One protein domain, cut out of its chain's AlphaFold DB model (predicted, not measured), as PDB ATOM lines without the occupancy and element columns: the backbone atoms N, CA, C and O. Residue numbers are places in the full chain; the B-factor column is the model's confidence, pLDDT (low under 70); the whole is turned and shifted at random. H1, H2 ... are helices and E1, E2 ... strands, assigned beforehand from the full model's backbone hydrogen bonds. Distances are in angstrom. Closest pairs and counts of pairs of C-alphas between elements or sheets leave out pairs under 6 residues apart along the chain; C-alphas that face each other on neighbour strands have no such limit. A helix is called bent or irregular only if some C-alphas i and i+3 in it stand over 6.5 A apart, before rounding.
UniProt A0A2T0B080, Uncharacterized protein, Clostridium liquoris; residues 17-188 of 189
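This is residues 17 to 188 of the 189 residues of an uncharacterized protein of Clostridium liquoris (UniProt A0A2T0B080). A single antiparallel sheet of ten strands, twisted, curls round one long helix, H3, with E3 and E4 running along one side of the helix and E7 and E8 crossing it on another. The short helix H4 lies inside the curl near H3 and only grazes the sheet, while H2 sits on the outside, over E3, and the tiny H1 lies far out from the core. The printed part has 172 residues, with four named helices and ten named strands in the order E1 E2 H1 H2 E3 E4 E5 H3 E6 E7 E8 E9 H4 E10, and its class is mixed, helices and strands. Across the sheet the order is E5 E4 E3 E10 E2 E1 E6 E7 E8 E9. The whole is compact, with a radius of gyration of the C-alphas of 16.1 A and spans of 48 by 35 by 31 A.

The sheet begins at an edge strand, E5, residues 90 to 100, which bends by 55 degrees at residue 93. E5 is antiparallel to E4, residues 78 to 87, with N 95 and O 83 2.8 A apart. E4 is antiparallel to E3, residues 65 to 73, with N 82 and O 69 at 2.8 A; E3 E4 E5 is a meander, each strand the antiparallel neighbour of the one before. Beside E3 runs E10, residues 180 to 187, with N 68 and O 183 at 2.8 A. Next come E2, residues 28 to 37, with N 184 and O 33 at 2.7 A across to E10, and E1, residues 17 to 22, with N 19 and O 32 at 2.8 A; E1 and E2 form a hairpin. E6, residues 132 to 136, pairs with E1 through N 20 and O 135, 2.9 A. E7, residues 144 to 150, stands at 124 degrees to E6 between N-to-C directions; its pairing is staggered, with E6 over residues 144 to 146, where N 146 and O 132 are 2.8 A apart, and with E8, residues 156 to 161, over 146 to 150, where N 147 and O 160 are 2.9 A apart. The other edge strand is E9, residues 164 to 166, with N 166 and O 159 of E8 at 2.8 A; E6 E7 E8 E9 is a second meander. The sheet curls round H3, residues 101 to 125; the closest C-alphas are Glu 78 and Phe 101 for E4, 5.5 A, and Ser 116 and Leu 156 for E8, 5.6 A. H4, residues 168 to 175, is close to H3 but not clearly touching, with the C-alphas of Leu 108 and Val 172 6.9 A apart, and about perpendicular, only just, at 71 degrees. H2, residues 49 to 56, is on the sheet at a height of 9.6 A, over E3, and only just stands up from it, rising 41 degrees; its closest C-alphas to E3 are Leu 49 and Phe 69, 6.1 A. H1, residues 39 to 42, is not on the sheet, but only just, with 4 pairs of C-alphas within 10 A; H1 and H2 are apart. E2, H1, H2 and E3 form a split strand-helix-strand unit, two strands running the same way with E10 between them, and its crossover is right-handed. Every O i to N i+4 pair is within hydrogen-bond range in H2 and H4, 19 of 21 in H3, and H1 is too short for such a pair.

E1 begins at C-alpha 17, (-31.462, 52.082, -15.467), and E10 ends at C-alpha 187, (-34.119, 38.384, -6.502). H3 is 35.9 A long, starting at C-alpha 101, (-27.354, 38.751, -38.666), with a kink of 26 degrees near residue 108; it is irregular, C-alphas 102 and 105 being 7.8 A apart. The longer strands are E5 at 30.7 A, E4 at 30.1 A, E2 at 27.4 A, E3 at 27.0 A, E10 at 23.7 A and E7 at 20.1 A.

The two C-alphas farthest apart are those of Ser 25 and Cys 75, 49.4 A. The printed part runs from 17 to 188 with no cut, and no link is long. The mean pLDDT of the printed part is 75.1; 52 residues are under 70, among them residues 39 to 48, 122 to 131 and 164 to 176.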
ATOM      1  N   ASP A  17     -30.535  51.811 -16.560       81.56
ATOM      2  CA  ASP A  17     -31.462  52.082 -15.467       81.56
ATOM      3  C   ASP A  17     -31.456  50.899 -14.500       81.56
ATOM      4  O   ASP A  17     -31.085  49.775 -14.854       81.56
ATOM      5  N   THR A  18     -31.921  51.169 -13.290       84.12
ATOM      6  CA  THR A  18     -32.308  50.159 -12.319       84.12
ATOM      7  C   THR A  18     -33.792  50.331 -12.038       84.12
ATOM      8  O   THR A  18     -34.246  51.382 -11.581       84.12
ATOM      9  N   ILE A  19     -34.542  49.276 -12.321       83.12
ATOM     10  CA  ILE A  19     -35.968  49.161 -12.071       83.12
ATOM     11  C   ILE A  19     -36.147  48.222 -10.886       83.12
ATOM     12  O   ILE A  19     -35.704  47.079 -10.926       83.12
ATOM     13  N   VAL A  20     -36.796  48.703  -9.834       84.88
ATOM     14  CA  VAL A  20     -37.148  47.890  -8.667       84.88
ATOM     15  C   VAL A  20     -38.636  47.600  -8.706       84.88
ATOM     16  O   VAL A  20     -39.427  48.512  -8.964       84.88
ATOM     17  N   LEU A  21     -38.997  46.344  -8.474       82.06
ATOM     18  CA  LEU A  21     -40.367  45.854  -8.453       82.06
ATOM     19  C   LEU A  21     -40.782  45.511  -7.028       82.06
ATOM     20  O   LEU A  21     -40.031  44.880  -6.276       82.06
ATOM     21  N   TYR A  22     -41.998  45.926  -6.697       78.94
ATOM     22  CA  TYR A  22     -42.571  45.839  -5.366       78.94
ATOM     23  C   TYR A  22     -43.805  44.937  -5.389       78.94
ATOM     24  O   TYR A  22     -44.619  45.037  -6.314       78.94
ATOM     25  N   ASN A  23     -43.954  44.096  -4.361       73.06
ATOM     26  CA  ASN A  23     -45.202  43.367  -4.128       73.06
ATOM     27  C   ASN A  23     -46.300  44.295  -3.579       73.06
ATOM     28  O   ASN A  23     -46.080  45.485  -3.337       73.06
ATOM     29  N   GLU A  24     -47.496  43.741  -3.373       69.81
ATOM     30  CA  GLU A  24     -48.627  44.461  -2.770       69.81
ATOM     31  C   GLU A  24     -48.315  44.990  -1.358       69.81
ATOM     32  O   GLU A  24     -48.846  46.027  -0.962       69.81
ATOM     33  N   SER A  25     -47.414  44.320  -0.630       73.25
ATOM     34  CA  SER A  25     -46.915  44.718   0.695       73.25
ATOM     35  C   SER A  25     -45.804  45.782   0.648       73.25
ATOM     36  O   SER A  25     -45.262  46.136   1.691       73.25
ATOM     37  N   GLU A  26     -45.464  46.305  -0.536       72.25
ATOM     38  CA  GLU A  26     -44.373  47.265  -0.785       72.25
ATOM     39  C   GLU A  26     -42.957  46.755  -0.449       72.25
ATOM     40  O   GLU A  26     -42.017  47.539  -0.301       72.25
ATOM     41  N   GLU A  27     -42.763  45.441  -0.394       75.19
ATOM     42  CA  GLU A  27     -41.447  44.826  -0.238       75.19
ATOM     43  C   GLU A  27     -40.756  44.718  -1.605       75.19
ATOM     44  O   GLU A  27     -41.379  44.381  -2.619       75.19
ATOM     45  N   ASN A  28     -39.454  45.019  -1.643       68.31
ATOM     46  CA  ASN A  28     -38.640  44.839  -2.845       68.31
ATOM     47  C   ASN A  28     -38.462  43.344  -3.078       68.31
ATOM     48  O   ASN A  28     -37.832  42.692  -2.258       68.31
ATOM     49  N   ASN A  29     -38.957  42.824  -4.194       75.81
ATOM     50  CA  ASN A  29     -38.799  41.399  -4.501       75.81
ATOM     51  C   ASN A  29     -37.843  41.172  -5.671       75.81
ATOM     52  O   ASN A  29     -37.150  40.160  -5.738       75.81
ATOM     53  N   ILE A  30     -37.791  42.119  -6.616       81.62
ATOM     54  CA  ILE A  30     -36.987  41.975  -7.829       81.62
ATOM     55  C   ILE A  30     -36.334  43.310  -8.180       81.62
ATOM     56  O   ILE A  30     -36.996  44.346  -8.267       81.62
ATOM     57  N   GLN A  31     -35.033  43.274  -8.449       85.81
ATOM     58  CA  GLN A  31     -34.285  44.380  -9.030       85.81
ATOM     59  C   GLN A  31     -33.794  44.005 -10.427       85.81
ATOM     60  O   GLN A  31     -33.061  43.041 -10.624       85.81
ATOM     61  N   ILE A  32     -34.164  44.822 -11.406       84.94
ATOM     62  CA  ILE A  32     -33.792  44.682 -12.808       84.94
ATOM     63  C   ILE A  32     -32.828  45.811 -13.146       84.94
ATOM     64  O   ILE A  32     -33.150  46.980 -12.964       84.94
ATOM     65  N   THR A  33     -31.637  45.497 -13.639       85.31
ATOM     66  CA  THR A  33     -30.672  46.508 -14.096       85.31
ATOM     67  C   THR A  33     -30.301  46.231 -15.537       85.31
ATOM     68  O   THR A  33     -29.974  45.097 -15.866       85.31
ATOM     69  N   TYR A  34     -30.312  47.247 -16.394       85.81
ATOM     70  CA  TYR A  34     -29.825  47.103 -17.764       85.81
ATOM     71  C   TYR A  34     -28.776  48.145 -18.109       85.81
ATOM     72  O   TYR A  34     -28.727  49.226 -17.523       85.81
ATOM     73  N   GLN A  35     -27.946  47.808 -19.090       85.25
ATOM     74  CA  GLN A  35     -26.938  48.695 -19.639       85.25
ATOM     75  C   GLN A  35     -26.747  48.438 -21.133       85.25
ATOM     76  O   GLN A  35     -26.533  47.307 -21.567       85.25
ATOM     77  N   CYS A  36     -26.775  49.515 -21.904       84.38
ATOM     78  CA  CYS A  36     -26.433  49.556 -23.314       84.38
ATOM     79  C   CYS A  36     -24.978  50.008 -23.492       84.38
ATOM     80  O   CYS A  36     -24.519  50.918 -22.798       84.38
ATOM     81  N   PHE A  37     -24.267  49.411 -24.446       79.56
ATOM     82  CA  PHE A  37     -22.864  49.713 -24.737       79.56
ATOM     83  C   PHE A  37     -22.691  50.148 -26.192       79.56
ATOM     84  O   PHE A  37     -23.194  49.499 -27.113       79.56
ATOM     85  N   ASP A  38     -21.911  51.211 -26.390       76.94
ATOM     86  CA  ASP A  38     -21.518  51.697 -27.714       76.94
ATOM     87  C   ASP A  38     -20.043  51.354 -28.008       76.94
ATOM     88  O   ASP A  38     -19.236  51.133 -27.099       76.94
ATOM     89  N   LYS A  39     -19.657  51.373 -29.291       65.94
ATOM     90  CA  LYS A  39     -18.374  50.871 -29.829       65.94
ATOM     91  C   LYS A  39     -17.106  51.200 -29.049       65.94
ATOM     92  O   LYS A  39     -16.220  50.358 -28.906       65.94
ATOM     93  N   ARG A  40     -16.993  52.436 -28.556       62.03
ATOM     94  CA  ARG A  40     -15.787  52.914 -27.855       62.03
ATOM     95  C   ARG A  40     -15.634  52.320 -26.458       62.03
ATOM     96  O   ARG A  40     -14.512  52.169 -25.996       62.03
ATOM     97  N   GLU A  41     -16.740  51.999 -25.797       63.41
ATOM     98  CA  GLU A  41     -16.734  51.421 -24.449       63.41
ATOM     99  C   GLU A  41     -16.436  49.928 -24.511       63.41
ATOM    100  O   GLU A  41     -15.736  49.391 -23.661       63.41
ATOM    101  N   TRP A  42     -16.920  49.276 -25.565       58.53
ATOM    102  CA  TRP A  42     -16.837  47.835 -25.705       58.53
ATOM    103  C   TRP A  42     -15.480  47.334 -26.231       58.53
ATOM    104  O   TRP A  42     -15.005  46.277 -25.814       58.53
ATOM    105  N   GLY A  43     -14.815  48.100 -27.105       56.94
ATOM    106  CA  GLY A  43     -13.518  47.726 -27.690       56.94
ATOM    107  C   GLY A  43     -12.401  47.440 -26.672       56.94
ATOM    108  O   GLY A  43     -11.468  46.713 -26.998       56.94
ATOM    109  N   ASN A  44     -12.524  47.947 -25.440       52.75
ATOM    110  CA  ASN A  44     -11.560  47.734 -24.355       52.75
ATOM    111  C   ASN A  44     -11.899  46.547 -23.440       52.75
ATOM    112  O   ASN A  44     -11.043  46.126 -22.669       52.75
ATOM    113  N   LEU A  45     -13.134  46.034 -23.488       56.88
ATOM    114  CA  LEU A  45     -13.641  45.096 -22.482       56.88
ATOM    115  C   LEU A  45     -13.340  43.633 -22.776       56.88
ATOM    116  O   LEU A  45     -13.403  42.850 -21.841       56.88
ATOM    117  N   GLY A  46     -12.987  43.291 -24.022       51.91
ATOM    118  CA  GLY A  46     -12.445  41.981 -24.386       51.91
ATOM    119  C   GLY A  46     -13.260  40.798 -23.857       51.91
ATOM    120  O   GLY A  46     -12.974  40.299 -22.780       51.91
ATOM    121  N   SER A  47     -14.191  40.323 -24.691       65.88
ATOM    122  CA  SER A  47     -14.908  39.038 -24.578       65.88
ATOM    123  C   SER A  47     -15.974  38.934 -23.457       65.88
ATOM    124  O   SER A  47     -16.400  39.952 -22.931       65.88
ATOM    125  N   GLY A  48     -16.636  37.774 -23.361       65.69
ATOM    126  CA  GLY A  48     -18.068  37.591 -23.055       65.69
ATOM    127  C   GLY A  48     -18.582  38.043 -21.679       65.69
ATOM    128  O   GLY A  48     -17.894  38.651 -20.865       65.69
ATOM    129  N   LEU A  49     -19.834  37.698 -21.392       72.62
ATOM    130  CA  LEU A  49     -20.574  38.037 -20.176       72.62
ATOM    131  C   LEU A  49     -19.805  37.703 -18.894       72.62
ATOM    132  O   LEU A  49     -19.845  38.465 -17.931       72.62
ATOM    133  N   ARG A  50     -19.056  36.596 -18.895       67.75
ATOM    134  CA  ARG A  50     -18.193  36.211 -17.774       67.75
ATOM    135  C   ARG A  50     -17.159  37.294 -17.446       67.75
ATOM    136  O   ARG A  50     -16.983  37.620 -16.278       67.75
ATOM    137  N   GLU A  51     -16.484  37.856 -18.440       70.50
ATOM    138  CA  GLU A  51     -15.478  38.909 -18.236       70.50
ATOM    139  C   GLU A  51     -16.144  40.237 -17.861       70.50
ATOM    140  O   GLU A  51     -15.668  40.944 -16.978       70.50
ATOM    141  N   ILE A  52     -17.320  40.539 -18.417       70.00
ATOM    142  CA  ILE A  52     -18.117  41.700 -17.988       70.00
ATOM    143  C   ILE A  52     -18.450  41.610 -16.499       70.00
ATOM    144  O   ILE A  52     -18.199  42.558 -15.755       70.00
ATOM    145  N   ILE A  53     -18.988  40.471 -16.062       69.19
ATOM    146  CA  ILE A  53     -19.351  40.221 -14.670       69.19
ATOM    147  C   ILE A  53     -18.106  40.287 -13.782       69.19
ATOM    148  O   ILE A  53     -18.034  41.097 -12.870       69.19
ATOM    149  N   TYR A  54     -17.080  39.481 -14.038       64.69
ATOM    150  CA  TYR A  54     -15.976  39.374 -13.082       64.69
ATOM    151  C   TYR A  54     -14.995  40.549 -13.118       64.69
ATOM    152  O   TYR A  54     -14.335  40.804 -12.112       64.69
ATOM    153  N   SER A  55     -14.881  41.258 -14.241       63.75
ATOM    154  CA  SER A  55     -13.886  42.321 -14.414       63.75
ATOM    155  C   SER A  55     -14.474  43.727 -14.307       63.75
ATOM    156  O   SER A  55     -13.739  44.647 -13.961       63.75
ATOM    157  N   ASN A  56     -15.774  43.915 -14.582       63.69
ATOM    158  CA  ASN A  56     -16.363  45.255 -14.738       63.69
ATOM    159  C   ASN A  56     -17.647  45.500 -13.934       63.69
ATOM    160  O   ASN A  56     -18.015  46.654 -13.724       63.69
ATOM    161  N   GLN A  57     -18.345  44.452 -13.493       71.38
ATOM    162  CA  GLN A  57     -19.668  44.557 -12.874       71.38
ATOM    163  C   GLN A  57     -19.733  43.729 -11.594       71.38
ATOM    164  O   GLN A  57     -19.892  42.517 -11.635       71.38
ATOM    165  N   TYR A  58     -19.690  44.379 -10.433       71.12
ATOM    166  CA  TYR A  58     -19.773  43.670  -9.158       71.12
ATOM    167  C   TYR A  58     -21.025  42.769  -9.071       71.12
ATOM    168  O   TYR A  58     -22.160  43.223  -9.256       71.12
ATOM    169  N   VAL A  59     -20.800  41.484  -8.787       79.25
ATOM    170  CA  VAL A  59     -21.830  40.516  -8.391       79.25
ATOM    171  C   VAL A  59     -21.574  40.172  -6.925       79.25
ATOM    172  O   VAL A  59     -20.532  39.584  -6.618       79.25
ATOM    173  N   PRO A  60     -22.458  40.591  -6.005       80.88
ATOM    174  CA  PRO A  60     -22.268  40.330  -4.589       80.88
ATOM    175  C   PRO A  60     -22.446  38.841  -4.255       80.88
ATOM    176  O   PRO A  60     -22.985  38.060  -5.039       80.88
ATOM    177  N   LYS A  61     -21.943  38.426  -3.085       86.25
ATOM    178  CA  LYS A  61     -21.937  37.013  -2.651       86.25
ATOM    179  C   LYS A  61     -23.327  36.448  -2.368       86.25
ATOM    180  O   LYS A  61     -23.480  35.240  -2.317       86.25
ATOM    181  N   ASP A  62     -24.290  37.315  -2.129       85.75
ATOM    182  CA  ASP A  62     -25.697  37.012  -1.887       85.75
ATOM    183  C   ASP A  62     -26.547  37.184  -3.155       85.75
ATOM    184  O   ASP A  62     -27.759  37.010  -3.109       85.75
ATOM    185  N   TYR A  63     -25.933  37.490  -4.305       86.50
ATOM    186  CA  TYR A  63     -26.675  37.617  -5.551       86.50
ATOM    187  C   TYR A  63     -27.335  36.290  -5.924       86.50
ATOM    188  O   TYR A  63     -26.647  35.275  -6.102       86.50
ATOM    189  N   THR A  64     -28.646  36.353  -6.134       88.50
ATOM    190  CA  THR A  64     -29.449  35.288  -6.726       88.50
ATOM    191  C   THR A  64     -30.261  35.857  -7.885       88.50
ATOM    192  O   THR A  64     -30.923  36.883  -7.732       88.50
ATOM    193  N   GLY A  65     -30.186  35.216  -9.049       88.00
ATOM    194  CA  GLY A  65     -30.926  35.579 -10.253       88.00
ATOM    195  C   GLY A  65     -30.093  35.436 -11.526       88.00
ATOM    196  O   GLY A  65     -29.021  34.834 -11.532       88.00
ATOM    197  N   ASP A  66     -30.565  36.048 -12.606       88.06
ATOM    198  CA  ASP A  66     -30.073  35.795 -13.957       88.06
ATOM    199  C   ASP A  66     -29.385  37.006 -14.577       88.06
ATOM    200  O   ASP A  66     -29.710  38.164 -14.300       88.06
ATOM    201  N   ILE A  67     -28.437  36.745 -15.473       87.38
ATOM    202  CA  ILE A  67     -27.781  37.771 -16.274       87.38
ATOM    203  C   ILE A  67     -27.808  37.374 -17.746       87.38
ATOM    204  O   ILE A  67     -27.351  36.296 -18.120       87.38
ATOM    205  N   PHE A  68     -28.286  38.285 -18.586       87.06
ATOM    206  CA  PHE A  68     -28.366  38.151 -20.032       87.06
ATOM    207  C   PHE A  68     -27.458  39.157 -20.715       87.06
ATOM    208  O   PHE A  68     -27.389  40.323 -20.321       87.06
ATOM    209  N   PHE A  69     -26.821  38.729 -21.794       86.38
ATOM    210  CA  PHE A  69     -25.969  39.577 -22.603       86.38
ATOM    211  C   PHE A  69     -26.160  39.288 -24.087       86.38
ATOM    212  O   PHE A  69     -26.081  38.146 -24.535       86.38
ATOM    213  N   ILE A  70     -26.417  40.342 -24.853       85.31
ATOM    214  CA  ILE A  70     -26.537  40.301 -26.309       85.31
ATOM    215  C   ILE A  70     -25.468  41.218 -26.876       85.31
ATOM    216  O   ILE A  70     -25.327  42.357 -26.437       85.31
ATOM    217  N   LYS A  71     -24.738  40.744 -27.880       83.44
ATOM    218  CA  LYS A  71     -23.695  41.528 -28.534       83.44
ATOM    219  C   LYS A  71     -23.677  41.287 -30.029       83.44
ATOM    220  O   LYS A  71     -23.646  40.148 -30.480       83.44
ATOM    221  N   SER A  72     -23.622  42.370 -30.786       77.19
ATOM    222  CA  SER A  72     -23.465  42.360 -32.235       77.19
ATOM    223  C   SER A  72     -22.001  42.574 -32.639       77.19
ATOM    224  O   SER A  72     -21.287  43.416 -32.096       77.19
ATOM    225  N   PHE A  73     -21.545  41.799 -33.614       73.06
ATOM    226  CA  PHE A  73     -20.238  41.891 -34.249       73.06
ATOM    227  C   PHE A  73     -20.442  42.332 -35.694       73.06
ATOM    228  O   PHE A  73     -20.520  41.514 -36.607       73.06
ATOM    229  N   VAL A  74     -20.522  43.648 -35.904       67.31
ATOM    230  CA  VAL A  74     -20.842  44.236 -37.217       67.31
ATOM    231  C   VAL A  74     -19.886  43.767 -38.321       67.31
ATOM    232  O   VAL A  74     -20.326  43.512 -39.432       67.31
ATOM    233  N   CYS A  75     -18.591  43.608 -38.026       64.50
ATOM    234  CA  CYS A  75     -17.599  43.181 -39.020       64.50
ATOM    235  C   CYS A  75     -17.733  41.712 -39.449       64.50
ATOM    236  O   CYS A  75     -17.305  41.378 -40.548       64.50
ATOM    237  N   ASN A  76     -18.304  40.862 -38.595       65.88
ATOM    238  CA  ASN A  76     -18.465  39.433 -38.866       65.88
ATOM    239  C   ASN A  76     -19.913  39.075 -39.228       65.88
ATOM    240  O   ASN A  76     -20.189  37.911 -39.482       65.88
ATOM    241  N   GLU A  77     -20.833  40.048 -39.218       78.94
ATOM    242  CA  GLU A  77     -22.278  39.819 -39.359       78.94
ATOM    243  C   GLU A  77     -22.807  38.756 -38.378       78.94
ATOM    244  O   GLU A  77     -23.699  37.966 -38.693       78.94
ATOM    245  N   GLU A  78     -22.267  38.749 -37.157       80.94
ATOM    246  CA  GLU A  78     -22.584  37.771 -36.112       80.94
ATOM    247  C   GLU A  78     -23.185  38.441 -34.881       80.94
ATOM    248  O   GLU A  78     -22.768  39.522 -34.474       80.94
ATOM    249  N   ILE A  79     -24.126  37.775 -34.221       82.62
ATOM    250  CA  ILE A  79     -24.665  38.193 -32.928       82.62
ATOM    251  C   ILE A  79     -24.429  37.058 -31.936       82.62
ATOM    252  O   ILE A  79     -24.757  35.905 -32.216       82.62
ATOM    253  N   SER A  80     -23.862  37.366 -30.774       84.31
ATOM    254  CA  SER A  80     -23.773  36.428 -29.660       84.31
ATOM    255  C   SER A  80     -24.836  36.718 -28.615       84.31
ATOM    256  O   SER A  80     -25.164  37.875 -28.339       84.31
ATOM    257  N   TYR A  81     -25.319  35.647 -28.002       86.62
ATOM    258  CA  TYR A  81     -26.222  35.676 -26.869       86.62
ATOM    259  C   TYR A  81     -25.688  34.780 -25.760       86.62
ATOM    260  O   TYR A  81     -25.324  33.624 -25.990       86.62
ATOM    261  N   GLU A  82     -25.627  35.349 -24.566       87.62
ATOM    262  CA  GLU A  82     -25.141  34.727 -23.348       87.62
ATOM    263  C   GLU A  82     -26.194  34.876 -22.254       87.62
ATOM    264  O   GLU A  82     -26.753  35.956 -22.072       87.62
ATOM    265  N   ALA A  83     -26.449  33.800 -21.514       88.00
ATOM    266  CA  ALA A  83     -27.326  33.809 -20.348       88.00
ATOM    267  C   ALA A  83     -26.663  33.032 -19.210       88.00
ATOM    268  O   ALA A  83     -26.052  31.987 -19.443       88.00
ATOM    269  N   THR A  84     -26.746  33.553 -17.991       88.06
ATOM    270  CA  THR A  84     -26.109  32.982 -16.801       88.06
ATOM    271  C   THR A  84     -27.079  32.988 -15.633       88.06
ATOM    272  O   THR A  84     -27.548  34.060 -15.266       88.06
ATOM    273  N   ASP A  85     -27.292  31.825 -15.023       88.44
ATOM    274  CA  ASP A  85     -27.960  31.696 -13.724       88.44
ATOM    275  C   ASP A  85     -26.906  31.799 -12.612       88.44
ATOM    276  O   ASP A  85     -25.856  31.136 -12.660       88.44
ATOM    277  N   ILE A  86     -27.156  32.649 -11.620       88.31
ATOM    278  CA  ILE A  86     -26.274  32.891 -10.483       88.31
ATOM    279  C   ILE A  86     -27.056  32.666  -9.195       88.31
ATOM    280  O   ILE A  86     -28.104  33.259  -8.970       88.31
ATOM    281  N   LYS A  87     -26.476  31.878  -8.289       88.81
ATOM    282  CA  LYS A  87     -27.007  31.670  -6.941       88.81
ATOM    283  C   LYS A  87     -25.893  31.731  -5.911       88.81
ATOM    284  O   LYS A  87     -24.849  31.091  -6.093       88.81
ATOM    285  N   ASP A  88     -26.120  32.492  -4.846       89.56
ATOM    286  CA  ASP A  88     -25.128  32.800  -3.808       89.56
ATOM    287  C   ASP A  88     -23.820  33.344  -4.419       89.56
ATOM    288  O   ASP A  88     -22.711  32.877  -4.121       89.56
ATOM    289  N   GLY A  89     -23.959  34.271  -5.377       86.06
ATOM    290  CA  GLY A  89     -22.844  34.906  -6.085       86.06
ATOM    291  C   GLY A  89     -22.005  33.957  -6.950       86.06
ATOM    292  O   GLY A  89     -20.916  34.326  -7.392       86.06
ATOM    293  N   LYS A  90     -22.468  32.721  -7.186       86.88
ATOM    294  CA  LYS A  90     -21.775  31.709  -7.993       86.88
ATOM    295  C   LYS A  90     -22.588  31.350  -9.226       86.88
ATOM    296  O   LYS A  90     -23.774  31.056  -9.119       86.88
ATOM    297  N   ILE A  91     -21.914  31.281 -10.370       87.38
ATOM    298  CA  ILE A  91     -22.505  30.794 -11.622       87.38
ATOM    299  C   ILE A  91     -22.929  29.333 -11.446       87.38
ATOM    300  O   ILE A  91     -22.109  28.488 -11.075       87.38
ATOM    301  N   LYS A  92     -24.204  29.051 -11.713       88.44
ATOM    302  CA  LYS A  92     -24.794  27.708 -11.693       88.44
ATOM    303  C   LYS A  92     -24.952  27.149 -13.093       88.44
ATOM    304  O   LYS A  92     -24.540  26.017 -13.339       88.44
ATOM    305  N   GLU A  93     -25.465  27.961 -14.008       87.19
ATOM    306  CA  GLU A  93     -25.628  27.606 -15.411       87.19
ATOM    307  C   GLU A  93     -25.090  28.727 -16.302       87.19
ATOM    308  O   GLU A  93     -25.166  29.905 -15.959       87.19
ATOM    309  N   TYR A  94     -24.529  28.356 -17.452       86.69
ATOM    310  CA  TYR A  94     -24.079  29.290 -18.476       86.69
ATOM    311  C   TYR A  94     -24.463  28.766 -19.860       86.69
ATOM    312  O   TYR A  94     -24.116  27.642 -20.231       86.69
ATOM    313  N   LYS A  95     -25.159  29.598 -20.635       87.06
ATOM    314  CA  LYS A  95     -25.591  29.321 -22.007       87.06
ATOM    315  C   LYS A  95     -24.921  30.312 -22.945       87.06
ATOM    316  O   LYS A  95     -24.945  31.511 -22.694       87.06
ATOM    317  N   PHE A  96     -24.368  29.804 -24.044       86.50
ATOM    318  CA  PHE A  96     -23.744  30.605 -25.095       86.50
ATOM    319  C   PHE A  96     -24.220  30.162 -26.470       86.50
ATOM    320  O   PHE A  96     -24.142  28.977 -26.803       86.50
ATOM    321  N   GLN A  97     -24.685  31.113 -27.274       86.06
ATOM    322  CA  GLN A  97     -25.148  30.887 -28.639       86.06
ATOM    323  C   GLN A  97     -24.637  31.992 -29.570       86.06
ATOM    324  O   GLN A  97     -24.504  33.151 -29.174       86.06
ATOM    325  N   ARG A  98     -24.358  31.624 -30.824       85.06
ATOM    326  CA  ARG A  98     -24.001  32.545 -31.908       85.06
ATOM    327  C   ARG A  98     -25.003  32.409 -33.042       85.06
ATOM    328  O   ARG A  98     -25.453  31.305 -33.329       85.06
ATOM    329  N   TYR A  99     -25.295  33.533 -33.676       83.88
ATOM    330  CA  TYR A  99     -26.259  33.665 -34.758       83.88
ATOM    331  C   TYR A  99     -25.676  34.522 -35.872       83.88
ATOM    332  O   TYR A  99     -24.924  35.460 -35.601       83.88
ATOM    333  N   SER A 100     -26.080  34.258 -37.112       85.06
ATOM    334  CA  SER A 100     -25.897  35.217 -38.203       85.06
ATOM    335  C   SER A 100     -26.836  36.419 -38.024       85.06
ATOM    336  O   SER A 100     -27.937  36.293 -37.484       85.06
ATOM    337  N   PHE A 101     -26.463  37.590 -38.547       80.12
ATOM    338  CA  PHE A 101     -27.354  38.751 -38.666       80.12
ATOM    339  C   PHE A 101     -28.657  38.416 -39.400       80.12
ATOM    340  O   PHE A 101     -29.711  38.957 -39.059       80.12
ATOM    341  N   ASN A 102     -28.618  37.482 -40.352       83.88
ATOM    342  CA  ASN A 102     -29.806  37.033 -41.079       83.88
ATOM    343  C   ASN A 102     -30.788  36.257 -40.181       83.88
ATOM    344  O   ASN A 102     -31.975  36.175 -40.483       83.88
ATOM    345  N   GLU A 103     -30.322  35.741 -39.044       81.19
ATOM    346  CA  GLU A 103     -31.124  35.033 -38.042       81.19
ATOM    347  C   GLU A 103     -31.535  35.937 -36.874       81.19
ATOM    348  O   GLU A 103     -32.072  35.454 -35.874       81.19
ATOM    349  N   LYS A 104     -31.321  37.257 -36.986       74.31
ATOM    350  CA  LYS A 104     -31.604  38.232 -35.923       74.31
ATOM    351  C   LYS A 104     -32.990  38.030 -35.317       74.31
ATOM    352  O   LYS A 104     -33.105  37.941 -34.103       74.31
ATOM    353  N   ASN A 105     -34.034  37.890 -36.131       73.88
ATOM    354  CA  ASN A 105     -35.398  37.726 -35.618       73.88
ATOM    355  C   ASN A 105     -35.574  36.448 -34.778       73.88
ATOM    356  O   ASN A 105     -36.289  36.483 -33.780       73.88
ATOM    357  N   ASN A 106     -34.884  35.355 -35.116       78.00
ATOM    358  CA  ASN A 106     -34.926  34.114 -34.336       78.00
ATOM    359  C   ASN A 106     -34.231  34.288 -32.980       78.00
ATOM    360  O   ASN A 106     -34.757  33.848 -31.956       78.00
ATOM    361  N   LEU A 107     -33.088  34.979 -32.957       80.69
ATOM    362  CA  LEU A 107     -32.399  35.331 -31.716       80.69
ATOM    363  C   LEU A 107     -33.283  36.206 -30.817       80.69
ATOM    364  O   LEU A 107     -33.419  35.931 -29.629       80.69
ATOM    365  N   LEU A 108     -33.913  37.237 -31.383       73.25
ATOM    366  CA  LEU A 108     -34.852  38.103 -30.665       73.25
ATOM    367  C   LEU A 108     -36.083  37.333 -30.164       73.25
ATOM    368  O   LEU A 108     -36.611  37.596 -29.081       73.25
ATOM    369  N   GLY A 109     -36.507  36.348 -30.957       73.94
ATOM    370  CA  GLY A 109     -37.434  35.284 -30.600       73.94
ATOM    371  C   GLY A 109     -37.080  34.646 -29.259       73.94
ATOM    372  O   GLY A 109     -37.868  34.663 -28.311       73.94
ATOM    373  N   LYS A 110     -35.857  34.123 -29.205       77.00
ATOM    374  CA  LYS A 110     -35.334  33.328 -28.103       77.00
ATOM    375  C   LYS A 110     -34.985  34.140 -26.863       77.00
ATOM    376  O   LYS A 110     -35.467  33.806 -25.791       77.00
ATOM    377  N   ALA A 111     -34.214  35.219 -27.005       73.62
ATOM    378  CA  ALA A 111     -33.793  36.050 -25.877       73.62
ATOM    379  C   ALA A 111     -35.000  36.576 -25.089       73.62
ATOM    380  O   ALA A 111     -35.004  36.565 -23.865       73.62
ATOM    381  N   TYR A 112     -36.064  36.965 -25.793       73.94
ATOM    382  CA  TYR A 112     -37.312  37.358 -25.149       73.94
ATOM    383  C   TYR A 112     -38.011  36.204 -24.429       73.94
ATOM    384  O   TYR A 112     -38.541  36.414 -23.344       73.94
ATOM    385  N   SER A 113     -38.057  35.011 -25.032       76.75
ATOM    386  CA  SER A 113     -38.674  33.839 -24.400       76.75
ATOM    387  C   SER A 113     -37.926  33.465 -23.121       76.75
ATOM    388  O   SER A 113     -38.553  33.325 -22.076       76.75
ATOM    389  N   ASP A 114     -36.592  33.436 -23.163       76.62
ATOM    390  CA  ASP A 114     -35.760  33.174 -21.987       76.62
ATOM    391  C   ASP A 114     -35.985  34.236 -20.892       76.62
ATOM    392  O   ASP A 114     -36.251  33.885 -19.743       76.62
ATOM    393  N   MET A 115     -35.965  35.530 -21.246       73.88
ATOM    394  CA  MET A 115     -36.262  36.620 -20.303       73.88
ATOM    395  C   MET A 115     -37.681  36.520 -19.728       73.88
ATOM    396  O   MET A 115     -37.873  36.767 -18.542       73.88
ATOM    397  N   SER A 116     -38.673  36.155 -20.545       71.25
ATOM    398  CA  SER A 116     -40.075  36.025 -20.120       71.25
ATOM    399  C   SER A 116     -40.275  34.858 -19.163       71.25
ATOM    400  O   SER A 116     -40.991  35.007 -18.177       71.25
ATOM    401  N   ASN A 117     -39.628  33.722 -19.431       74.56
ATOM    402  CA  ASN A 117     -39.688  32.544 -18.572       74.56
ATOM    403  C   ASN A 117     -39.058  32.830 -17.209       74.56
ATOM    404  O   ASN A 117     -39.685  32.563 -16.193       74.56
ATOM    405  N   ILE A 118     -37.874  33.447 -17.188       71.38
ATOM    406  CA  ILE A 118     -37.186  33.821 -15.944       71.38
ATOM    407  C   ILE A 118     -37.987  34.848 -15.153       71.38
ATOM    408  O   ILE A 118     -38.162  34.709 -13.942       71.38
ATOM    409  N   LEU A 119     -38.529  35.861 -15.836       69.88
ATOM    410  CA  LEU A 119     -39.464  36.787 -15.217       69.88
ATOM    411  C   LEU A 119     -40.618  36.012 -14.585       69.88
ATOM    412  O   LEU A 119     -40.868  36.177 -13.400       69.88
ATOM    413  N   LEU A 120     -41.294  35.145 -15.337       70.75
ATOM    414  CA  LEU A 120     -42.449  34.408 -14.843       70.75
ATOM    415  C   LEU A 120     -42.131  33.473 -13.671       70.75
ATOM    416  O   LEU A 120     -42.926  33.403 -12.738       70.75
ATOM    417  N   GLU A 121     -41.022  32.737 -13.723       70.88
ATOM    418  CA  GLU A 121     -40.588  31.849 -12.641       70.88
ATOM    419  C   GLU A 121     -40.373  32.644 -11.351       70.88
ATOM    420  O   GLU A 121     -40.923  32.276 -10.310       70.88
ATOM    421  N   ASN A 122     -39.694  33.789 -11.453       64.62
ATOM    422  CA  ASN A 122     -39.458  34.692 -10.328       64.62
ATOM    423  C   ASN A 122     -40.736  35.426  -9.874       64.62
ATOM    424  O   ASN A 122     -40.930  35.673  -8.688       64.62
ATOM    425  N   TYR A 123     -41.660  35.729 -10.791       65.62
ATOM    426  CA  TYR A 123     -42.967  36.310 -10.460       65.62
ATOM    427  C   TYR A 123     -43.873  35.321  -9.724       65.62
ATOM    428  O   TYR A 123     -44.552  35.698  -8.768       65.62
ATOM    429  N   LYS A 124     -43.890  34.055 -10.158       65.00
ATOM    430  CA  LYS A 124     -44.678  32.991  -9.523       65.00
ATOM    431  C   LYS A 124     -44.138  32.649  -8.137       65.00
ATOM    432  O   LYS A 124     -44.938  32.408  -7.238       65.00
ATOM    433  N   SER A 125     -42.817  32.630  -7.952       60.34
ATOM    434  CA  SER A 125     -42.207  32.338  -6.648       60.34
ATOM    435  C   SER A 125     -42.434  33.454  -5.622       60.34
ATOM    436  O   SER A 125     -42.621  33.152  -4.446       60.34
ATOM    437  N   ALA A 126     -42.510  34.715  -6.060       56.25
ATOM    438  CA  ALA A 126     -42.744  35.882  -5.204       56.25
ATOM    439  C   ALA A 126     -44.234  36.190  -4.920       56.25
ATOM    440  O   ALA A 126     -44.546  37.204  -4.298       56.25
ATOM    441  N   ASN A 127     -45.169  35.332  -5.362       57.06
ATOM    442  CA  ASN A 127     -46.616  35.477  -5.130       57.06
ATOM    443  C   ASN A 127     -47.192  36.834  -5.602       57.06
ATOM    444  O   ASN A 127     -48.138  37.370  -5.025       57.06
ATOM    445  N   LEU A 128     -46.600  37.408  -6.651       56.12
ATOM    446  CA  LEU A 128     -46.958  38.726  -7.169       56.12
ATOM    447  C   LEU A 128     -48.285  38.638  -7.947       56.12
ATOM    448  O   LEU A 128     -48.374  37.987  -8.990       56.12
ATOM    449  N   HIS A 129     -49.340  39.257  -7.411       56.53
ATOM    450  CA  HIS A 129     -50.657  39.377  -8.046       56.53
ATOM    451  C   HIS A 129     -50.700  40.530  -9.075       56.53
ATOM    452  O   HIS A 129     -49.700  41.203  -9.327       56.53
ATOM    453  N   ARG A 130     -51.856  40.720  -9.733       54.19
ATOM    454  CA  ARG A 130     -52.093  41.820 -10.693       54.19
ATOM    455  C   ARG A 130     -51.877  43.185 -10.010       54.19
ATOM    456  O   ARG A 130     -52.230  43.323  -8.849       54.19
ATOM    457  N   GLU A 131     -51.374  44.176 -10.755       61.28
ATOM    458  CA  GLU A 131     -50.942  45.513 -10.302       61.28
ATOM    459  C   GLU A 131     -49.678  45.561  -9.422       61.28
ATOM    460  O   GLU A 131     -49.724  45.838  -8.223       61.28
ATOM    461  N   MET A 132     -48.503  45.405 -10.038       72.50
ATOM    462  CA  MET A 132     -47.234  45.640  -9.347       72.50
ATOM    463  C   MET A 132     -46.830  47.104  -9.415       72.50
ATOM    464  O   MET A 132     -47.044  47.792 -10.418       72.50
ATOM    465  N   ARG A 133     -46.164  47.579  -8.364       78.56
ATOM    466  CA  ARG A 133     -45.526  48.893  -8.399       78.56
ATOM    467  C   ARG A 133     -44.085  48.749  -8.845       78.56
ATOM    468  O   ARG A 133     -43.398  47.798  -8.478       78.56
ATOM    469  N   TYR A 134     -43.611  49.729  -9.598       81.38
ATOM    470  CA  TYR A 134     -42.211  49.812  -9.977       81.38
ATOM    471  C   TYR A 134     -41.623  51.178  -9.668       81.38
ATOM    472  O   TYR A 134     -42.315  52.200  -9.637       81.38
ATOM    473  N   LYS A 135     -40.305  51.206  -9.502       81.44
ATOM    474  CA  LYS A 135     -39.531  52.435  -9.392       81.44
ATOM    475  C   LYS A 135     -38.344  52.389 -10.343       81.44
ATOM    476  O   LYS A 135     -37.481  51.532 -10.211       81.44
ATOM    477  N   SER A 136     -38.299  53.340 -11.273       79.50
ATOM    478  CA  SER A 136     -37.122  53.624 -12.105       79.50
ATOM    479  C   SER A 136     -36.224  54.615 -11.369       79.50
ATOM    480  O   SER A 136     -36.666  55.719 -11.019       79.50
ATOM    481  N   LEU A 137     -34.973  54.223 -11.123       80.81
ATOM    482  CA  LEU A 137     -33.992  55.095 -10.477       80.81
ATOM    483  C   LEU A 137     -33.533  56.218 -11.416       80.81
ATOM    484  O   LEU A 137     -33.338  57.344 -10.951       80.81
ATOM    485  N   TYR A 138     -33.451  55.960 -12.725       76.19
ATOM    486  CA  TYR A 138     -33.130  56.971 -13.733       76.19
ATOM    487  C   TYR A 138     -34.184  58.081 -13.788       76.19
ATOM    488  O   TYR A 138     -33.866  59.263 -13.662       76.19
ATOM    489  N   ASN A 139     -35.464  57.713 -13.906       69.12
ATOM    490  CA  ASN A 139     -36.551  58.689 -13.997       69.12
ATOM    491  C   ASN A 139     -36.913  59.321 -12.641       69.12
ATOM    492  O   ASN A 139     -37.847  60.121 -12.580       69.12
ATOM    493  N   LYS A 140     -36.219  58.948 -11.551       70.69
ATOM    494  CA  LYS A 140     -36.486  59.388 -10.168       70.69
ATOM    495  C   LYS A 140     -37.980  59.338  -9.811       70.69
ATOM    496  O   LYS A 140     -38.485  60.207  -9.096       70.69
ATOM    497  N   ARG A 141     -38.706  58.344 -10.337       64.56
ATOM    498  CA  ARG A 141     -40.155  58.220 -10.118       64.56
ATOM    499  C   ARG A 141     -40.425  57.872  -8.654       64.56
ATOM    500  O   ARG A 141     -39.603  57.223  -8.007       64.56
ATOM    501  N   ARG A 142     -41.574  58.315  -8.128       65.50
ATOM    502  CA  ARG A 142     -42.040  57.897  -6.795       65.50
ATOM    503  C   ARG A 142     -42.420  56.420  -6.836       65.50
ATOM    504  O   ARG A 142     -41.697  55.638  -6.242       65.50
ATOM    505  N   PHE A 143     -43.450  56.075  -7.608       73.00
ATOM    506  CA  PHE A 143     -43.837  54.717  -8.005       73.00
ATOM    507  C   PHE A 143     -44.704  54.817  -9.267       73.00
ATOM    508  O   PHE A 143     -45.519  55.736  -9.350       73.00
ATOM    509  N   GLY A 144     -44.514  53.922 -10.232       71.56
ATOM    510  CA  GLY A 144     -45.452  53.693 -11.335       71.56
ATOM    511  C   GLY A 144     -46.086  52.306 -11.227       71.56
ATOM    512  O   GLY A 144     -45.744  51.545 -10.317       71.56
ATOM    513  N   LYS A 145     -46.990  51.966 -12.143       73.94
ATOM    514  CA  LYS A 145     -47.656  50.661 -12.225       73.94
ATOM    515  C   LYS A 145     -47.115  49.831 -13.384       73.94
ATOM    516  O   LYS A 145     -46.857  50.374 -14.457       73.94
ATOM    517  N   ILE A 146     -46.953  48.531 -13.158       73.50
ATOM    518  CA  ILE A 146     -46.646  47.542 -14.190       73.50
ATOM    519  C   ILE A 146     -47.662  46.412 -14.114       73.50
ATOM    520  O   ILE A 146     -47.811  45.781 -13.066       73.50
ATOM    521  N   ASP A 147     -48.269  46.107 -15.256       71.50
ATOM    522  CA  ASP A 147     -49.043  44.891 -15.455       71.50
ATOM    523  C   ASP A 147     -48.375  44.003 -16.498       71.50
ATOM    524  O   ASP A 147     -47.952  44.450 -17.570       71.50
ATOM    525  N   LEU A 148     -48.299  42.716 -16.169       72.75
ATOM    526  CA  LEU A 148     -47.763  41.679 -17.034       72.75
ATOM    527  C   LEU A 148     -48.858  40.688 -17.375       72.75
ATOM    528  O   LEU A 148     -49.532  40.152 -16.493       72.75
ATOM    529  N   PHE A 149     -48.997  40.407 -18.661       72.81
ATOM    530  CA  PHE A 149     -49.941  39.423 -19.162       72.81
ATOM    531  C   PHE A 149     -49.166  38.314 -19.841       72.81
ATOM    532  O   PHE A 149     -48.325  38.582 -20.696       72.81
ATOM    533  N   PHE A 150     -49.464  37.077 -19.465       72.69
ATOM    534  CA  PHE A 150     -48.858  35.891 -20.046       72.69
ATOM    535  C   PHE A 150     -49.923  35.092 -20.798       72.69
ATOM    536  O   PHE A 150     -51.076  35.025 -20.362       72.69
ATOM    537  N   ASN A 151     -49.554  34.487 -21.928       74.12
ATOM    538  CA  ASN A 151     -50.429  33.543 -22.623       74.12
ATOM    539  C   ASN A 151     -50.455  32.180 -21.900       74.12
ATOM    540  O   ASN A 151     -49.729  31.934 -20.936       74.12
ATOM    541  N   ASN A 152     -51.257  31.248 -22.418       72.31
ATOM    542  CA  ASN A 152     -51.342  29.879 -21.893       72.31
ATOM    543  C   ASN A 152     -50.026  29.085 -22.013       72.31
ATOM    544  O   ASN A 152     -49.863  28.078 -21.329       72.31
ATOM    545  N   ASN A 153     -49.099  29.532 -22.864       70.88
ATOM    546  CA  ASN A 153     -47.763  28.959 -23.006       70.88
ATOM    547  C   ASN A 153     -46.743  29.620 -22.074       70.88
ATOM    548  O   ASN A 153     -45.560  29.326 -22.204       70.88
ATOM    549  N   ASN A 154     -47.183  30.474 -21.139       65.88
ATOM    550  CA  ASN A 154     -46.331  31.231 -20.225       65.88
ATOM    551  C   ASN A 154     -45.437  32.293 -20.899       65.88
ATOM    552  O   ASN A 154     -44.576  32.868 -20.238       65.88
ATOM    553  N   ASP A 155     -45.659  32.622 -22.173       68.31
ATOM    554  CA  ASP A 155     -44.954  33.733 -22.811       68.31
ATOM    555  C   ASP A 155     -45.579  35.060 -22.386       68.31
ATOM    556  O   ASP A 155     -46.805  35.206 -22.410       68.31
ATOM    557  N   LEU A 156     -44.745  36.058 -22.076       71.38
ATOM    558  CA  LEU A 156     -45.207  37.427 -21.878       71.38
ATOM    559  C   LEU A 156     -45.835  37.921 -23.190       71.38
ATOM    560  O   LEU A 156     -45.175  37.956 -24.231       71.38
ATOM    561  N   THR A 157     -47.108  38.294 -23.158       67.50
ATOM    562  CA  THR A 157     -47.814  38.873 -24.304       67.50
ATOM    563  C   THR A 157     -47.778  40.384 -24.253       67.50
ATOM    564  O   THR A 157     -47.366  41.006 -25.228       67.50
ATOM    565  N   ASN A 158     -48.149  40.958 -23.104       67.00
ATOM    566  CA  ASN A 158     -48.274  42.398 -22.928       67.00
ATOM    567  C   ASN A 158     -47.546  42.847 -21.663       67.00
ATOM    568  O   ASN A 158     -47.665  42.228 -20.603       67.00
ATOM    569  N   LEU A 159     -46.847  43.968 -21.801       70.31
ATOM    570  CA  LEU A 159     -46.273  44.750 -20.719       70.31
ATOM    571  C   LEU A 159     -46.972  46.108 -20.739       70.31
ATOM    572  O   LEU A 159     -46.814  46.859 -21.701       70.31
ATOM    573  N   ILE A 160     -47.747  46.416 -19.704       65.75
ATOM    574  CA  ILE A 160     -48.371  47.730 -19.539       65.75
ATOM    575  C   ILE A 160     -47.601  48.465 -18.449       65.75
ATOM    576  O   ILE A 160     -47.474  47.951 -17.342       65.75
ATOM    577  N   ILE A 161     -47.070  49.644 -18.764       70.19
ATOM    578  CA  ILE A 161     -46.374  50.508 -17.806       70.19
ATOM    579  C   ILE A 161     -47.120  51.832 -17.727       70.19
ATOM    580  O   ILE A 161     -47.180  52.551 -18.722       70.19
ATOM    581  N   ASP A 162     -47.659  52.172 -16.556       72.50
ATOM    582  CA  ASP A 162     -48.475  53.378 -16.348       72.50
ATOM    583  C   ASP A 162     -49.514  53.560 -17.468       72.50
ATOM    584  O   ASP A 162     -49.514  54.568 -18.175       72.50
ATOM    585  N   ASP A 163     -50.322  52.522 -17.696       71.38
ATOM    586  CA  ASP A 163     -51.365  52.452 -18.731       71.38
ATOM    587  C   ASP A 163     -50.864  52.502 -20.192       71.38
ATOM    588  O   ASP A 163     -51.665  52.502 -21.127       71.38
ATOM    589  N   ASN A 164     -49.545  52.499 -20.419       66.94
ATOM    590  CA  ASN A 164     -48.954  52.445 -21.755       66.94
ATOM    591  C   ASN A 164     -48.538  51.016 -22.102       66.94
ATOM    592  O   ASN A 164     -47.647  50.440 -21.474       66.94
ATOM    593  N   GLU A 165     -49.150  50.464 -23.144       69.81
ATOM    594  CA  GLU A 165     -48.786  49.158 -23.682       69.81
ATOM    595  C   GLU A 165     -47.465  49.241 -24.460       69.81
ATOM    596  O   GLU A 165     -47.318  50.007 -25.417       69.81
ATOM    597  N   LEU A 166     -46.487  48.435 -24.050       65.50
ATOM    598  CA  LEU A 166     -45.213  48.287 -24.737       65.50
ATOM    599  C   LEU A 166     -45.205  47.008 -25.565       65.50
ATOM    600  O   LEU A 166     -45.243  45.894 -25.041       65.50
ATOM    601  N   LEU A 167     -45.069  47.178 -26.880       63.97
ATOM    602  CA  LEU A 167     -44.904  46.066 -27.804       63.97
ATOM    603  C   LEU A 167     -43.475  45.520 -27.736       63.97
ATOM    604  O   LEU A 167     -42.494  46.256 -27.897       63.97
ATOM    605  N   ARG A 168     -43.367  44.197 -27.588       62.97
ATOM    606  CA  ARG A 168     -42.118  43.417 -27.585       62.97
ATOM    607  C   ARG A 168     -41.121  43.851 -28.661       62.97
ATOM    608  O   ARG A 168     -39.942  44.048 -28.373       62.97
ATOM    609  N   GLU A 169     -41.583  43.980 -29.902       63.09
ATOM    610  CA  GLU A 169     -40.721  44.312 -31.040       63.09
ATOM    611  C   GLU A 169     -40.018  45.662 -30.857       63.09
ATOM    612  O   GLU A 169     -38.852  45.801 -31.224       63.09
ATOM    613  N   GLY A 170     -40.690  46.637 -30.238       65.81
ATOM    614  CA  GLY A 170     -40.132  47.960 -29.970       65.81
ATOM    615  C   GLY A 170     -39.007  47.924 -28.937       65.81
ATOM    616  O   GLY A 170     -37.934  48.479 -29.181       65.81
ATOM    617  N   LEU A 171     -39.216  47.218 -27.820       65.81
ATOM    618  CA  LEU A 171     -38.209  47.054 -26.763       65.81
ATOM    619  C   LEU A 171     -36.938  46.403 -27.318       65.81
ATOM    620  O   LEU A 171     -35.823  46.888 -27.131       65.81
ATOM    621  N   VAL A 172     -37.120  45.321 -28.066       66.31
ATOM    622  CA  VAL A 172     -36.014  44.550 -28.613       66.31
ATOM    623  C   VAL A 172     -35.290  45.303 -29.732       66.31
ATOM    624  O   VAL A 172     -34.063  45.269 -29.819       66.31
ATOM    625  N   LYS A 173     -36.019  46.034 -30.581       67.31
ATOM    626  CA  LYS A 173     -35.409  46.897 -31.599       67.31
ATOM    627  C   LYS A 173     -34.525  47.970 -30.963       67.31
ATOM    628  O   LYS A 173     -33.437  48.210 -31.476       67.31
ATOM    629  N   ASN A 174     -34.955  48.554 -29.843       67.75
ATOM    630  CA  ASN A 174     -34.152  49.520 -29.092       67.75
ATOM    631  C   ASN A 174     -32.873  48.888 -28.529       67.75
ATOM    632  O   ASN A 174     -31.800  49.453 -28.708       67.75
ATOM    633  N   ILE A 175     -32.964  47.685 -27.950       68.00
ATOM    634  CA  ILE A 175     -31.798  46.911 -27.491       68.00
ATOM    635  C   ILE A 175     -30.788  46.699 -28.631       68.00
ATOM    636  O   ILE A 175     -29.593  46.933 -28.467       68.00
ATOM    637  N   MET A 176     -31.273  46.317 -29.814       68.94
ATOM    638  CA  MET A 176     -30.437  46.029 -30.985       68.94
ATOM    639  C   MET A 176     -29.849  47.261 -31.683       68.94
ATOM    640  O   MET A 176     -29.076  47.092 -32.626       68.94
ATOM    641  N   ASN A 177     -30.224  48.478 -31.283       75.06
ATOM    642  CA  ASN A 177     -29.586  49.697 -31.789       75.06
ATOM    643  C   ASN A 177     -28.225  49.959 -31.125       75.06
ATOM    644  O   ASN A 177     -27.478  50.815 -31.594       75.06
ATOM    645  N   HIS A 178     -27.904  49.226 -30.060       78.75
ATOM    646  CA  HIS A 178     -26.616  49.278 -29.383       78.75
ATOM    647  C   HIS A 178     -25.731  48.106 -29.807       78.75
ATOM    648  O   HIS A 178     -26.222  47.049 -30.210       78.75
ATOM    649  N   GLU A 179     -24.411  48.277 -29.714       80.31
ATOM    650  CA  GLU A 179     -23.486  47.204 -30.090       80.31
ATOM    651  C   GLU A 179     -23.558  46.031 -29.115       80.31
ATOM    652  O   GLU A 179     -23.471  44.877 -29.540       80.31
ATOM    653  N   ALA A 180     -23.762  46.319 -27.830       81.88
ATOM    654  CA  ALA A 180     -24.059  45.309 -26.832       81.88
ATOM    655  C   ALA A 180     -25.090  45.792 -25.807       81.88
ATOM    656  O   ALA A 180     -25.260  46.991 -25.576       81.88
ATOM    657  N   PHE A 181     -25.753  44.833 -25.174       84.50
ATOM    658  CA  PHE A 181     -26.776  45.035 -24.160       84.50
ATOM    659  C   PHE A 181     -26.625  43.993 -23.056       84.50
ATOM    660  O   PHE A 181     -26.537  42.797 -23.333       84.50
ATOM    661  N   LEU A 182     -26.611  44.457 -21.811       86.25
ATOM    662  CA  LEU A 182     -26.572  43.646 -20.599       86.25
ATOM    663  C   LEU A 182     -27.862  43.868 -19.814       86.25
ATOM    664  O   LEU A 182     -28.282  45.009 -19.633       86.25
ATOM    665  N   LEU A 183     -28.435  42.792 -19.295       86.38
ATOM    666  CA  LEU A 183     -29.607  42.811 -18.430       86.38
ATOM    667  C   LEU A 183     -29.370  41.877 -17.247       86.38
ATOM    668  O   LEU A 183     -28.993  40.725 -17.430       86.38
ATOM    669  N   LYS A 184     -29.582  42.381 -16.038       87.12
ATOM    670  CA  LYS A 184     -29.446  41.659 -14.775       87.12
ATOM    671  C   LYS A 184     -30.799  41.616 -14.085       87.12
ATOM    672  O   LYS A 184     -31.421  42.664 -13.918       87.12
ATOM    673  N   PHE A 185     -31.197  40.435 -13.646       85.81
ATOM    674  CA  PHE A 185     -32.331  40.197 -12.768       85.81
ATOM    675  C   PHE A 185     -31.805  39.684 -11.439       85.81
ATOM    676  O   PHE A 185     -31.121  38.668 -11.397       85.81
ATOM    677  N   GLN A 186     -32.116  40.393 -10.365       86.44
ATOM    678  CA  GLN A 186     -31.767  40.005  -9.010       86.44
ATOM    679  C   GLN A 186     -33.046  39.797  -8.208       86.44
ATOM    680  O   GLN A 186     -33.899  40.684  -8.171       86.44
ATOM    681  N   ILE A 187     -33.136  38.652  -7.546       81.81
ATOM    682  CA  ILE A 187     -34.119  38.384  -6.502       81.81
ATOM    683  C   ILE A 187     -33.573  38.990  -5.210       81.81
ATOM    684  O   ILE A 187     -32.397  38.806  -4.879       81.81
ATOM    685  N   ILE A 188     -34.403  39.779  -4.537       81.19
ATOM    686  CA  ILE A 188     -34.077  40.383  -3.247       81.19
ATOM    687  C   ILE A 188     -34.917  39.649  -2.208       81.19
ATOM    688  O   ILE A 188     -36.134  39.817  -2.195       81.19
TER     689      ILE A 188